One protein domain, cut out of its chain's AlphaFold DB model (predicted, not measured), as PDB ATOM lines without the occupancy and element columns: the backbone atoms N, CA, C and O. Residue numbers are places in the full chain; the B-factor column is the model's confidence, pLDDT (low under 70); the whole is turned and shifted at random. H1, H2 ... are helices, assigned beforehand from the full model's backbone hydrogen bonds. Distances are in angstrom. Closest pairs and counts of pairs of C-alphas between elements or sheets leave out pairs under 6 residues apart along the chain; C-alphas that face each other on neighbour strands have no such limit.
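Overview. This is residues 36 to 138 of the 399 residues of a protein of Pichia membranifaciens (UniProt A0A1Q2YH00). A kinked long helix, H6, makes the core of a loose helical body; H5 folds against it as a hairpin, H4 crosses it near Phe 129, and H3 makes a corner with H4. H1 and H2 lie off at one end of the long axis and touch no helix. The printed part has 103 residues with six named helices, H1 to H6 in order, and no named strand; its class is all helix. It is only just loose, close to compact, with a radius of gyration of the C-alphas of 15.5 A, and its outline of 53 by 26 by 20 A is only just a rod.

Arrangement. Start at H1, residues 36 to 46, which is close to but not clearly touching H2, residues 54 to 57; their closest C-alphas, Asn 44 and Pro 54, are 5.7 A apart. Next find H3, residues 63 to 73, apart from H1 and H2. H3 and H4, residues 75 to 84, only just touch, with 3 pairs of C-alphas within 8 A, and only at the corner; the closest are Leu 70 and Phe 77, 6.3 A apart. H5, residues 90 to 108, is near H3. H6, residues 115 to 134, forms a helical hairpin with H5: they run opposite ways at a tilt of 35.1 degrees, only just steep. There residues 96 to 103 of H5 touch residues 121 to 128 of H6, closest at the C-alphas of Tyr 96 and Leu 124, 5.6 A. H4 touches residues 125 to 132 of H6 and is about perpendicular to it, at 76 degrees; the closest C-alphas, Gly 80 and Phe 129, are 4.0 A apart. In H1 and H3 every O i to N i+4 pair is within hydrogen-bond range, against 5 of 6 in H4, 12 of 15 in H5 and 10 of 16 in H6; H2 is too short for such a pair.

Along the chain. Find C-alpha 36 at (56.959, 20.992, 39.816); from there H1 runs 14.4 A to C-alpha 46. H2 measures 7.0 A, H3 15.0 A and H4 14.6 A. H5 runs 24.6 A from C-alpha 90 at (37.441, 14.483, 15.541), with a kink of 43 degrees near residue 97. H6 runs 28.4 A to C-alpha 134 at (24.188, 20.212, 25.102), with a kink of 50 degrees near residue 122.

Size, cuts and confidence. The two C-alphas farthest apart are those of Ser 51 and Phe 138, 53.1 A. The printed part has no cut, and no link is long. Look for low confidence at residues 87 to 88 and 135 to 138, under 70; the mean pLDDT of the printed part is 84.8.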
ATOM      1  N   VAL A  36      57.889  21.839  39.046       85.50
ATOM      2  CA  VAL A  36      56.959  20.992  39.816       85.50
ATOM      3  C   VAL A  36      56.517  19.756  39.030       85.50
ATOM      4  O   VAL A  36      56.595  18.646  39.551       85.50
ATOM      5  N   GLY A  37      56.141  19.911  37.756       84.56
ATOM      6  CA  GLY A  37      55.701  18.782  36.927       84.56
ATOM      7  C   GLY A  37      56.778  17.709  36.725       84.56
ATOM      8  O   GLY A  37      56.487  16.518  36.777       84.56
ATOM      9  N   PHE A  38      58.039  18.120  36.563       87.31
ATOM     10  CA  PHE A  38      59.165  17.193  36.427       87.31
ATOM     11  C   PHE A  38      59.503  16.552  37.768       87.31
ATOM     12  O   PHE A  38      59.764  15.360  37.801       87.31
ATOM     13  N   ASN A  39      59.438  17.295  38.875       88.06
ATOM     14  CA  ASN A  39      59.670  16.741  40.208       88.06
ATOM     15  C   ASN A  39      58.634  15.664  40.562       88.06
ATOM     16  O   ASN A  39      59.006  14.630  41.108       88.06
ATOM     17  N   ILE A  40      57.361  15.868  40.198       85.44
ATOM     18  CA  ILE A  40      56.298  14.869  40.384       85.44
ATOM     19  C   ILE A  40      56.597  13.600  39.577       85.44
ATOM     20  O   ILE A  40      56.523  12.507  40.134       85.44
ATOM     21  N   LEU A  41      56.950  13.727  38.292       85.62
ATOM     22  CA  LEU A  41      57.296  12.575  37.446       85.62
ATOM     23  C   LEU A  41      58.574  11.878  37.923       85.62
ATOM     24  O   LEU A  41      58.636  10.657  38.001       85.62
ATOM     25  N   SER A  42      59.586  12.661  38.275       88.19
ATOM     26  CA  SER A  42      60.867  12.176  38.767       88.19
ATOM     27  C   SER A  42      60.690  11.358  40.041       88.19
ATOM     28  O   SER A  42      61.144  10.220  40.100       88.19
ATOM     29  N   TYR A  43      59.935  11.875  41.011       84.12
ATOM     30  CA  TYR A  43      59.671  11.185  42.269       84.12
ATOM     31  C   TYR A  43      58.790   9.937  42.104       84.12
ATOM     32  O   TYR A  43      59.126   8.883  42.633       84.12
ATOM     33  N   ASN A  44      57.677  10.040  41.367       84.06
ATOM     34  CA  ASN A  44      56.677   8.966  41.314       84.06
ATOM     35  C   ASN A  44      56.918   7.924  40.215       84.06
ATOM     36  O   ASN A  44      56.303   6.865  40.258       84.06
ATOM     37  N   VAL A  45      57.756   8.217  39.215       84.56
ATOM     38  CA  VAL A  45      57.959   7.334  38.052       84.56
ATOM     39  C   VAL A  45      59.428   6.962  37.884       84.56
ATOM     40  O   VAL A  45      59.749   5.782  37.824       84.56
ATOM     41  N   PHE A  46      60.336   7.939  37.805       87.75
ATOM     42  CA  PHE A  46      61.744   7.652  37.488       87.75
ATOM     43  C   PHE A  46      62.566   7.174  38.692       87.75
ATOM     44  O   PHE A  46      63.510   6.406  38.518       87.75
ATOM     45  N   HIS A  47      62.212   7.615  39.899       86.44
ATOM     46  CA  HIS A  47      62.875   7.259  41.159       86.44
ATOM     47  C   HIS A  47      61.948   6.516  42.132       86.44
ATOM     48  O   HIS A  47      62.220   6.463  43.336       86.44
ATOM     49  N   ALA A  48      60.857   5.945  41.621       85.56
ATOM     50  CA  ALA A  48      60.027   5.038  42.398       85.56
ATOM     51  C   ALA A  48      60.799   3.742  42.697       85.56
ATOM     52  O   ALA A  48      61.560   3.245  41.864       85.56
ATOM     53  N   SER A  49      60.615   3.216  43.900       86.81
ATOM     54  CA  SER A  49      61.197   1.956  44.364       86.81
ATOM     55  C   SER A  49      60.247   1.298  45.360       86.81
ATOM     56  O   SER A  49      59.261   1.904  45.763       86.81
ATOM     57  N   ASP A  50      60.560   0.095  45.834       84.62
ATOM     58  CA  ASP A  50      59.726  -0.577  46.843       84.62
ATOM     59  C   ASP A  50      59.573   0.238  48.144       84.62
ATOM     60  O   ASP A  50      58.647   0.012  48.919       84.62
ATOM     61  N   SER A  51      60.480   1.188  48.405       84.88
ATOM     62  CA  SER A  51      60.451   2.061  49.581       84.88
ATOM     63  C   SER A  51      60.137   3.528  49.276       84.88
ATOM     64  O   SER A  51      60.105   4.329  50.210       84.88
ATOM     65  N   THR A  52      59.926   3.913  48.013       85.19
ATOM     66  CA  THR A  52      59.700   5.310  47.599       85.19
ATOM     67  C   THR A  52      58.678   5.416  46.473       85.19
ATOM     68  O   THR A  52      58.587   4.550  45.611       85.19
ATOM     69  N   GLY A  53      57.969   6.540  46.403       83.69
ATOM     70  CA  GLY A  53      57.025   6.815  45.319       83.69
ATOM     71  C   GLY A  53      55.565   6.667  45.756       83.69
ATOM     72  O   GLY A  53      55.273   6.882  46.932       83.69
ATOM     73  N   PRO A  54      54.643   6.378  44.825       80.31
ATOM     74  CA  PRO A  54      53.205   6.515  45.063       80.31
ATOM     75  C   PRO A  54      52.618   5.500  46.055       80.31
ATOM     76  O   PRO A  54      51.655   5.806  46.755       80.31
ATOM     77  N   ASP A  55      53.213   4.309  46.143       85.12
ATOM     78  CA  ASP A  55      52.613   3.166  46.843       85.12
ATOM     79  C   ASP A  55      52.906   3.152  48.353       85.12
ATOM     80  O   ASP A  55      52.286   2.404  49.110       85.12
ATOM     81  N   ILE A  56      53.819   4.012  48.824       85.00
ATOM     82  CA  ILE A  56      54.293   4.037  50.222       85.00
ATOM     83  C   ILE A  56      53.226   4.491  51.231       85.00
ATOM     84  O   ILE A  56      53.421   4.368  52.440       85.00
ATOM     85  N   PHE A  57      52.104   5.023  50.744       82.75
ATOM     86  CA  PHE A  57      50.939   5.416  51.545       82.75
ATOM     87  C   PHE A  57      49.795   4.390  51.464       82.75
ATOM     88  O   PHE A  57      48.682   4.641  51.933       82.75
ATOM     89  N   GLY A  58      50.073   3.219  50.886       85.75
ATOM     90  CA  GLY A  58      49.103   2.169  50.611       85.75
ATOM     91  C   GLY A  58      48.472   2.300  49.228       85.75
ATOM     92  O   GLY A  58      48.445   3.367  48.614       85.75
ATOM     93  N   THR A  59      47.929   1.190  48.742       87.50
ATOM     94  CA  THR A  59      47.278   1.093  47.434       87.50
ATOM     95  C   THR A  59      45.835   0.627  47.590       87.50
ATOM     96  O   THR A  59      45.458   0.023  48.593       87.50
ATOM     97  N   GLU A  60      45.008   0.947  46.601       88.38
ATOM     98  CA  GLU A  60      43.632   0.469  46.489       88.38
ATOM     99  C   GLU A  60      43.403  -0.024  45.056       88.38
ATOM    100  O   GLU A  60      44.128   0.347  44.129       88.38
ATOM    101  N   ASP A  61      42.386  -0.866  44.876       87.69
ATOM    102  CA  ASP A  61      41.973  -1.343  43.555       87.69
ATOM    103  C   ASP A  61      41.350  -0.214  42.710       87.69
ATOM    104  O   ASP A  61      40.851   0.782  43.243       87.69
ATOM    105  N   PHE A  62      41.285  -0.385  41.385       85.69
ATOM    106  CA  PHE A  62      40.787   0.628  40.441       85.69
ATOM    107  C   PHE A  62      39.380   1.144  40.791       85.69
ATOM    108  O   PHE A  62      39.029   2.286  40.479       85.69
ATOM    109  N   GLN A  63      38.560   0.320  41.456       88.81
ATOM    110  CA  GLN A  63      37.224   0.690  41.923       88.81
ATOM    111  C   GLN A  63      37.238   1.921  42.833       88.81
ATOM    112  O   GLN A  63      36.247   2.650  42.896       88.81
ATOM    113  N   TRP A  64      38.347   2.163  43.530       88.31
ATOM    114  CA  TRP A  64      38.527   3.313  44.399       88.31
ATOM    115  C   TRP A  64      38.396   4.638  43.636       88.31
ATOM    116  O   TRP A  64      37.643   5.513  44.065       88.31
ATOM    117  N   TYR A  65      38.986   4.746  42.440       86.31
ATOM    118  CA  TYR A  65      38.834   5.928  41.587       86.31
ATOM    119  C   TYR A  65      37.386   6.156  41.151       86.31
ATOM    120  O   TYR A  65      36.904   7.288  41.165       86.31
ATOM    121  N   PHE A  66      36.658   5.090  40.811       88.69
ATOM    122  CA  PHE A  66      35.242   5.192  40.454       88.69
ATOM    123  C   PHE A  66      34.389   5.631  41.646       88.69
ATOM    124  O   PHE A  66      33.524   6.489  41.484       88.69
ATOM    125  N   LYS A  67      34.649   5.096  42.847       89.56
ATOM    126  CA  LYS A  67      33.976   5.524  44.084       89.56
ATOM    127  C   LYS A  67      34.258   6.996  44.380       89.56
ATOM    128  O   LYS A  67      33.318   7.736  44.659       89.56
ATOM    129  N   ASN A  68      35.511   7.433  44.253       90.12
ATOM    130  CA  ASN A  68      35.896   8.828  44.449       90.12
ATOM    131  C   ASN A  68      35.200   9.758  43.438       90.12
ATOM    132  O   ASN A  68      34.594  10.754  43.826       90.12
ATOM    133  N   LEU A  69      35.196   9.403  42.150       90.88
ATOM    134  CA  LEU A  69      34.524  10.191  41.115       90.88
ATOM    135  C   LEU A  69      33.002  10.208  41.287       90.88
ATOM    136  O   LEU A  69      32.387  11.251  41.103       90.88
ATOM    137  N   LEU A  70      32.376   9.103  41.692       91.81
ATOM    138  CA  LEU A  70      30.947   9.085  42.026       91.81
ATOM    139  C   LEU A  70      30.635   9.946  43.257       91.81
ATOM    140  O   LEU A  70      29.597  10.606  43.301       91.81
ATOM    141  N   LEU A  71      31.528   9.976  44.245       89.94
ATOM    142  CA  LEU A  71      31.361  10.804  45.434       89.94
ATOM    143  C   LEU A  71      31.550  12.297  45.132       89.94
ATOM    144  O   LEU A  71      30.804  13.106  45.668       89.94
ATOM    145  N   ASN A  72      32.509  12.664  44.277       89.12
ATOM    146  CA  ASN A  72      32.858  14.062  44.000       89.12
ATOM    147  C   ASN A  72      32.082  14.679  42.825       89.12
ATOM    148  O   ASN A  72      31.765  15.864  42.848       89.12
ATOM    149  N   PHE A  73      31.765  13.893  41.794       90.75
ATOM    150  CA  PHE A  73      31.043  14.346  40.597       90.75
ATOM    151  C   PHE A  73      29.602  13.827  40.526       90.75
ATOM    152  O   PHE A  73      28.846  14.257  39.655       90.75
ATOM    153  N   HIS A  74      29.187  12.914  41.408       92.50
ATOM    154  CA  HIS A  74      27.828  12.363  41.418       92.50
ATOM    155  C   HIS A  74      27.398  11.864  40.025       92.50
ATOM    156  O   HIS A  74      28.134  11.159  39.329       92.50
ATOM    157  N   ILE A  75      26.199  12.254  39.584       90.88
ATOM    158  CA  ILE A  75      25.651  11.895  38.275       90.88
ATOM    159  C   ILE A  75      26.417  12.535  37.104       90.88
ATOM    160  O   ILE A  75      26.349  12.015  35.988       90.88
ATOM    161  N   PHE A  76      27.191  13.610  37.327       91.31
ATOM    162  CA  PHE A  76      27.990  14.230  36.260       91.31
ATOM    163  C   PHE A  76      29.037  13.257  35.736       91.31
ATOM    164  O   PHE A  76      29.257  13.198  34.527       91.31
ATOM    165  N   PHE A  77      29.648  12.468  36.624       92.31
ATOM    166  CA  PHE A  77      30.613  11.455  36.217       92.31
ATOM    167  C   PHE A  77      29.955  10.374  35.359       92.31
ATOM    168  O   PHE A  77      30.473  10.063  34.293       92.31
ATOM    169  N   ILE A  78      28.787   9.864  35.763       92.31
ATOM    170  CA  ILE A  78      28.064   8.825  35.011       92.31
ATOM    171  C   ILE A  78      27.732   9.325  33.602       92.31
ATOM    172  O   ILE A  78      28.037   8.665  32.609       92.31
ATOM    173  N   ILE A  79      27.152  10.520  33.499       90.94
ATOM    174  CA  ILE A  79      26.762  11.112  32.215       90.94
ATOM    175  C   ILE A  79      27.996  11.440  31.361       90.94
ATOM    176  O   ILE A  79      28.028  11.140  30.165       90.94
ATOM    177  N   GLY A  80      29.034  12.020  31.966       90.50
ATOM    178  CA  GLY A  80      30.304  12.302  31.300       90.50
ATOM    179  C   GLY A  80      30.989  11.033  30.787       90.50
ATOM    180  O   GLY A  80      31.531  11.050  29.681       90.50
ATOM    181  N   ALA A  81      30.900   9.931  31.538       89.25
ATOM    182  CA  ALA A  81      31.415   8.621  31.159       89.25
ATOM    183  C   ALA A  81      30.639   8.011  29.986       89.25
ATOM    184  O   ALA A  81      31.246   7.576  29.007       89.25
ATOM    185  N   VAL A  82      29.303   8.056  30.025       88.19
ATOM    186  CA  VAL A  82      28.442   7.606  28.914       88.19
ATOM    187  C   VAL A  82      28.772   8.362  27.627       88.19
ATOM    188  O   VAL A  82      28.846   7.771  26.550       88.19
ATOM    189  N   ASN A  83      29.051   9.662  27.721       87.00
ATOM    190  CA  ASN A  83      29.436  10.458  26.563       87.00
ATOM    191  C   ASN A  83      30.761  10.008  25.920       87.00
ATOM    192  O   ASN A  83      30.957  10.263  24.729       87.00
ATOM    193  N   PHE A  84      31.652   9.304  26.625       80.38
ATOM    194  CA  PHE A  84      32.863   8.740  26.006       80.38
ATOM    195  C   PHE A  84      32.557   7.641  24.999       80.38
ATOM    196  O   PHE A  84      33.262   7.542  24.000       80.38
ATOM    197  N   LEU A  85      31.470   6.892  25.201       79.44
ATOM    198  CA  LEU A  85      31.027   5.849  24.273       79.44
ATOM    199  C   LEU A  85      30.477   6.423  22.961       79.44
ATOM    200  O   LEU A  85      30.256   5.695  21.997       79.44
ATOM    201  N   THR A  86      30.267   7.738  22.901       79.00
ATOM    202  CA  THR A  86      29.790   8.418  21.699       79.00
ATOM    203  C   THR A  86      30.961   9.034  20.927       79.00
ATOM    204  O   THR A  86      31.828   9.684  21.509       79.00
ATOM    205  N   LEU A  87      31.007   8.891  19.603       67.25
ATOM    206  CA  LEU A  87      32.014   9.547  18.759       67.25
ATOM    207  C   LEU A  87      31.317  10.482  17.772       67.25
ATOM    208  O   LEU A  87      30.848  10.052  16.724       67.25
ATOM    209  N   PHE A  88      31.244  11.771  18.114       68.00
ATOM    210  CA  PHE A  88      30.558  12.767  17.284       68.00
ATOM    211  C   PHE A  88      31.505  13.620  16.434       68.00
ATOM    212  O   PHE A  88      31.112  14.079  15.365       68.00
ATOM    213  N   ASN A  89      32.743  13.877  16.884       76.81
ATOM    214  CA  ASN A  89      33.639  14.811  16.198       76.81
ATOM    215  C   ASN A  89      35.129  14.542  16.490       76.81
ATOM    216  O   ASN A  89      35.528  14.398  17.647       76.81
ATOM    217  N   LYS A  90      35.972  14.583  15.447       81.56
ATOM    218  CA  LYS A  90      37.441  14.483  15.541       81.56
ATOM    219  C   LYS A  90      38.070  15.522  16.476       81.56
ATOM    220  O   LYS A  90      39.026  15.210  17.172       81.56
ATOM    221  N   TYR A  91      37.524  16.738  16.538       80.81
ATOM    222  CA  TYR A  91      38.045  17.780  17.427       80.81
ATOM    223  C   TYR A  91      37.766  17.458  18.896       80.81
ATOM    224  O   TYR A  91      38.646  17.619  19.729       80.81
ATOM    225  N   GLN A  92      36.578  16.936  19.212       82.62
ATOM    226  CA  GLN A  92      36.233  16.503  20.572       82.62
ATOM    227  C   GLN A  92      37.105  15.327  21.014       82.62
ATOM    228  O   GLN A  92      37.560  15.284  22.158       82.62
ATOM    229  N   LEU A  93      37.362  14.402  20.082       84.19
ATOM    230  CA  LEU A  93      38.251  13.273  20.313       84.19
ATOM    231  C   LEU A  93      39.646  13.751  20.726       84.19
ATOM    232  O   LEU A  93      40.150  13.317  21.752       84.19
ATOM    233  N   VAL A  94      40.235  14.680  19.970       84.19
ATOM    234  CA  VAL A  94      41.598  15.174  20.221       84.19
ATOM    235  C   VAL A  94      41.675  16.096  21.442       84.19
ATOM    236  O   VAL A  94      42.628  15.997  22.206       84.19
ATOM    237  N   ILE A  95      40.696  16.985  21.638       83.06
ATOM    238  CA  ILE A  95      40.779  18.048  22.652       83.06
ATOM    239  C   ILE A  95      40.596  17.513  24.073       83.06
ATOM    240  O   ILE A  95      41.311  17.956  24.964       83.06
ATOM    241  N   TYR A  96      39.647  16.600  24.310       86.31
ATOM    242  CA  TYR A  96      39.362  16.158  25.682       86.31
ATOM    243  C   TYR A  96      39.133  14.656  25.840       86.31
ATOM    244  O   TYR A  96      39.531  14.121  26.868       86.31
ATOM    245  N   LYS A  97      38.550  13.941  24.863       89.06
ATOM    246  CA  LYS A  97      38.275  12.503  25.054       89.06
ATOM    247  C   LYS A  97      39.553  11.673  25.082       89.06
ATOM    248  O   LYS A  97      39.696  10.833  25.956       89.06
ATOM    249  N   LEU A  98      40.485  11.906  24.158       89.62
ATOM    250  CA  LEU A  98      41.737  11.156  24.095       89.62
ATOM    251  C   LEU A  98      42.642  11.442  25.306       89.62
ATOM    252  O   LEU A  98      43.041  10.468  25.939       89.62
ATOM    253  N   PRO A  99      42.922  12.706  25.697       90.56
ATOM    254  CA  PRO A  99      43.682  12.977  26.919       90.56
ATOM    255  C   PRO A  99      43.063  12.317  28.154       90.56
ATOM    256  O   PRO A  99      43.771  11.738  28.970       90.56
ATOM    257  N   LEU A 100      41.732  12.341  28.250       89.31
ATOM    258  CA  LEU A 100      41.004  11.738  29.353       89.31
ATOM    259  C   LEU A 100      41.086  10.207  29.363       89.31
ATOM    260  O   LEU A 100      41.348   9.626  30.408       89.31
ATOM    261  N   LEU A 101      40.900   9.556  28.210       89.38
ATOM    262  CA  LEU A 101      41.029   8.101  28.071       89.38
ATOM    263  C   LEU A 101      42.458   7.628  28.344       89.38
ATOM    264  O   LEU A 101      42.632   6.595  28.980       89.38
ATOM    265  N   ILE A 102      43.466   8.380  27.894       90.81
ATOM    266  CA  ILE A 102      44.874   8.090  28.194       90.81
ATOM    267  C   ILE A 102      45.099   8.160  29.703       90.81
ATOM    268  O   ILE A 102      45.653   7.230  30.278       90.81
ATOM    269  N   TRP A 103      44.628   9.226  30.350       89.81
ATOM    270  CA  TRP A 103      44.793   9.403  31.789       89.81
ATOM    271  C   TRP A 103      44.094   8.301  32.588       89.81
ATOM    272  O   TRP A 103      44.719   7.660  33.427       89.81
ATOM    273  N   PHE A 104      42.824   8.011  32.284       87.25
ATOM    274  CA  PHE A 104      42.109   6.894  32.903       87.25
ATOM    275  C   PHE A 104      42.795   5.556  32.632       87.25
ATOM    276  O   PHE A 104      42.892   4.746  33.542       87.25
ATOM    277  N   GLY A 105      43.294   5.320  31.417       88.88
ATOM    278  CA  GLY A 105      44.020   4.098  31.076       88.88
ATOM    279  C   GLY A 105      45.269   3.906  31.935       88.88
ATOM    280  O   GLY A 105      45.486   2.811  32.445       88.88
ATOM    281  N   ILE A 106      46.041   4.975  32.151       86.94
ATOM    282  CA  ILE A 106      47.216   4.960  33.032       86.94
ATOM    283  C   ILE A 106      46.791   4.630  34.469       86.94
ATOM    284  O   ILE A 106      47.254   3.634  35.017       86.94
ATOM    285  N   PHE A 107      45.860   5.384  35.058       83.69
ATOM    286  CA  PHE A 107      45.518   5.220  36.479       83.69
ATOM    287  C   PHE A 107      44.658   3.995  36.798       83.69
ATOM    288  O   PHE A 107      44.733   3.479  37.902       83.69
ATOM    289  N   VAL A 108      43.883   3.472  35.846       85.44
ATOM    290  CA  VAL A 108      43.207   2.171  36.016       85.44
ATOM    291  C   VAL A 108      44.212   1.017  35.941       85.44
ATOM    292  O   VAL A 108      43.980  -0.026  36.542       85.44
ATOM    293  N   SER A 109      45.329   1.188  35.225       85.69
ATOM    294  CA  SER A 109      46.373   0.159  35.127       85.69
ATOM    295  C   SER A 109      47.307   0.093  36.339       85.69
ATOM    296  O   SER A 109      48.089  -0.851  36.442       85.69
ATOM    297  N   GLN A 110      47.234   1.069  37.248       81.00
ATOM    298  CA  GLN A 110      48.125   1.183  38.399       81.00
ATOM    299  C   GLN A 110      47.322   1.065  39.705       81.00
ATOM    300  O   GLN A 110      46.354   1.807  39.881       81.00
ATOM    301  N   PRO A 111      47.691   0.157  40.629       80.25
ATOM    302  CA  PRO A 111      47.084   0.119  41.954       80.25
ATOM    303  C   PRO A 111      47.506   1.377  42.706       80.25
ATOM    304  O   PRO A 111      48.694   1.626  42.870       80.25
ATOM    305  N   HIS A 112      46.552   2.210  43.110       73.69
ATOM    306  CA  HIS A 112      46.892   3.538  43.601       73.69
ATOM    307  C   HIS A 112      45.757   4.122  44.452       73.69
ATOM    308  O   HIS A 112      44.589   4.075  44.071       73.69
ATOM    309  N   LYS A 113      46.100   4.692  45.617       74.25
ATOM    310  CA  LYS A 113      45.131   5.221  46.597       74.25
ATOM    311  C   LYS A 113      44.953   6.740  46.581       74.25
ATOM    312  O   LYS A 113      43.981   7.241  47.122       74.25
ATOM    313  N   GLU A 114      45.874   7.511  46.008       74.81
ATOM    314  CA  GLU A 114      45.741   8.973  46.035       74.81
ATOM    315  C   GLU A 114      44.852   9.538  44.905       74.81
ATOM    316  O   GLU A 114      45.182   9.502  43.718       74.81
ATOM    317  N   GLU A 115      43.742  10.166  45.295       73.88
ATOM    318  CA  GLU A 115      42.772  10.853  44.415       73.88
ATOM    319  C   GLU A 115      43.348  12.083  43.745       73.88
ATOM    320  O   GLU A 115      42.868  12.475  42.681       73.88
ATOM    321  N   ARG A 116      44.369  12.706  44.345       78.12
ATOM    322  CA  ARG A 116      44.958  13.927  43.793       78.12
ATOM    323  C   ARG A 116      45.443  13.702  42.367       78.12
ATOM    324  O   ARG A 116      45.309  14.590  41.541       78.12
ATOM    325  N   PHE A 117      45.866  12.499  41.998       77.25
ATOM    326  CA  PHE A 117      46.250  12.228  40.617       77.25
ATOM    327  C   PHE A 117      45.103  12.320  39.598       77.25
ATOM    328  O   PHE A 117      45.362  12.382  38.402       77.25
ATOM    329  N   MET A 118      43.843  12.417  40.026       82.56
ATOM    330  CA  MET A 118      42.700  12.639  39.137       82.56
ATOM    331  C   MET A 118      42.374  14.121  38.898       82.56
ATOM    332  O   MET A 118      41.635  14.422  37.958       82.56
ATOM    333  N   TYR A 119      42.952  15.074  39.648       85.56
ATOM    334  CA  TYR A 119      42.676  16.504  39.424       85.56
ATOM    335  C   TYR A 119      42.924  16.972  37.973       85.56
ATOM    336  O   TYR A 119      42.144  17.804  37.488       85.56
ATOM    337  N   PRO A 120      43.925  16.447  37.226       86.81
ATOM    338  CA  PRO A 120      44.170  16.871  35.850       86.81
ATOM    339  C   PRO A 120      43.027  16.542  34.892       86.81
ATOM    340  O   PRO A 120      42.946  17.146  33.830       86.81
ATOM    341  N   VAL A 121      42.126  15.622  35.241       89.00
ATOM    342  CA  VAL A 121      41.027  15.204  34.361       89.00
ATOM    343  C   VAL A 121      39.653  15.729  34.755       89.00
ATOM    344  O   VAL A 121      38.716  15.639  33.961       89.00
ATOM    345  N   TYR A 122      39.521  16.340  35.929       91.06
ATOM    346  CA  TYR A 122      38.254  16.873  36.439       91.06
ATOM    347  C   TYR A 122      37.564  17.826  35.459       91.06
ATOM    348  O   TYR A 122      36.374  17.690  35.175       91.06
ATOM    349  N   HIS A 123      38.318  18.741  34.855       91.25
ATOM    350  CA  HIS A 123      37.773  19.670  33.869       91.25
ATOM    351  C   HIS A 123      37.364  18.974  32.557       91.25
ATOM    352  O   HIS A 123      36.368  19.358  31.944       91.25
ATOM    353  N   LEU A 124      38.075  17.920  32.139       92.19
ATOM    354  CA  LEU A 124      37.739  17.148  30.937       92.19
ATOM    355  C   LEU A 124      36.449  16.336  31.135       92.19
ATOM    356  O   LEU A 124      35.637  16.237  30.212       92.19
ATOM    357  N   ILE A 125      36.224  15.811  32.344       92.12
ATOM    358  CA  ILE A 125      34.964  15.158  32.733       92.12
ATOM    359  C   ILE A 125      33.813  16.170  32.665       92.12
ATOM    360  O   ILE A 125      32.786  15.879  32.048       92.12
ATOM    361  N   SER A 126      34.003  17.381  33.200       91.88
ATOM    362  CA  SER A 126      33.012  18.465  33.122       91.88
ATOM    363  C   SER A 126      32.681  18.865  31.682       91.88
ATOM    364  O   SER A 126      31.508  19.039  31.347       91.88
ATOM    365  N   ILE A 127      33.686  18.964  30.802       90.38
ATOM    366  CA  ILE A 127      33.478  19.225  29.368       90.38
ATOM    367  C   ILE A 127      32.676  18.086  28.732       90.38
ATOM    368  O   ILE A 127      31.744  18.348  27.968       90.38
ATOM    369  N   SER A 128      32.991  16.831  29.062       89.81
ATOM    370  CA  SER A 128      32.255  15.669  28.559       89.81
ATOM    371  C   SER A 128      30.783  15.700  28.972       89.81
ATOM    372  O   SER A 128      29.898  15.529  28.132       89.81
ATOM    373  N   PHE A 129      30.515  15.982  30.248       90.94
ATOM    374  CA  PHE A 129      29.165  16.151  30.776       90.94
ATOM    375  C   PHE A 129      28.415  17.276  30.050       90.94
ATOM    376  O   PHE A 129      27.341  17.050  29.491       90.94
ATOM    377  N   ALA A 130      28.998  18.476  29.989       89.31
ATOM    378  CA  ALA A 130      28.381  19.633  29.344       89.31
ATOM    379  C   ALA A 130      28.109  19.378  27.857       89.31
ATOM    380  O   ALA A 130      27.067  19.770  27.322       89.31
ATOM    381  N   GLN A 131      29.016  18.671  27.183       85.94
ATOM    382  CA  GLN A 131      28.789  18.257  25.813       85.94
ATOM    383  C   GLN A 131      27.590  17.317  25.710       85.94
ATOM    384  O   GLN A 131      26.746  17.545  24.855       85.94
ATOM    385  N   PHE A 132      27.480  16.290  26.549       85.81
ATOM    386  CA  PHE A 132      26.344  15.368  26.498       85.81
ATOM    387  C   PHE A 132      25.010  16.089  26.706       85.81
ATOM    388  O   PHE A 132      24.073  15.912  25.930       85.81
ATOM    389  N   MET A 133      24.954  16.975  27.703       85.50
ATOM    390  CA  MET A 133      23.753  17.750  28.027       85.50
ATOM    391  C   MET A 133      23.390  18.760  26.929       85.50
ATOM    392  O   MET A 133      22.206  19.028  26.681       85.50
ATOM    393  N   SER A 134      24.395  19.313  26.241       81.50
ATOM    394  CA  SER A 134      24.188  20.212  25.102       81.50
ATOM    395  C   SER A 134      23.869  19.467  23.807       81.50
ATOM    396  O   SER A 134      23.079  19.979  23.014       81.50
ATOM    397  N   CYS A 135      24.385  18.250  23.618       67.69
ATOM    398  CA  CYS A 135      24.348  17.512  22.361       67.69
ATOM    399  C   CYS A 135      22.924  17.423  21.801       67.69
ATOM    400  O   CYS A 135      21.986  16.999  22.477       67.69
ATOM    401  N   GLU A 136      22.733  17.815  20.545       62.34
ATOM    402  CA  GLU A 136      21.478  17.635  19.801       62.34
ATOM    403  C   GLU A 136      21.253  16.162  19.402       62.34
ATOM    404  O   GLU A 136      20.641  15.873  18.381       62.34
ATOM    405  N   THR A 137      21.757  15.206  20.193       54.97
ATOM    406  CA  THR A 137      21.713  13.758  19.917       54.97
ATOM    407  C   THR A 137      20.296  13.248  19.677       54.97
ATOM    408  O   THR A 137      20.077  12.262  18.982       54.97
ATOM    409  N   PHE A 138      19.323  13.946  20.251       55.12
ATOM    410  CA  PHE A 138      17.912  13.734  20.030       55.12
ATOM    411  C   PHE A 138      17.484  14.482  18.760       55.12
ATOM    412  O   PHE A 138      17.319  15.701  18.783       55.12
TER     413      PHE A 138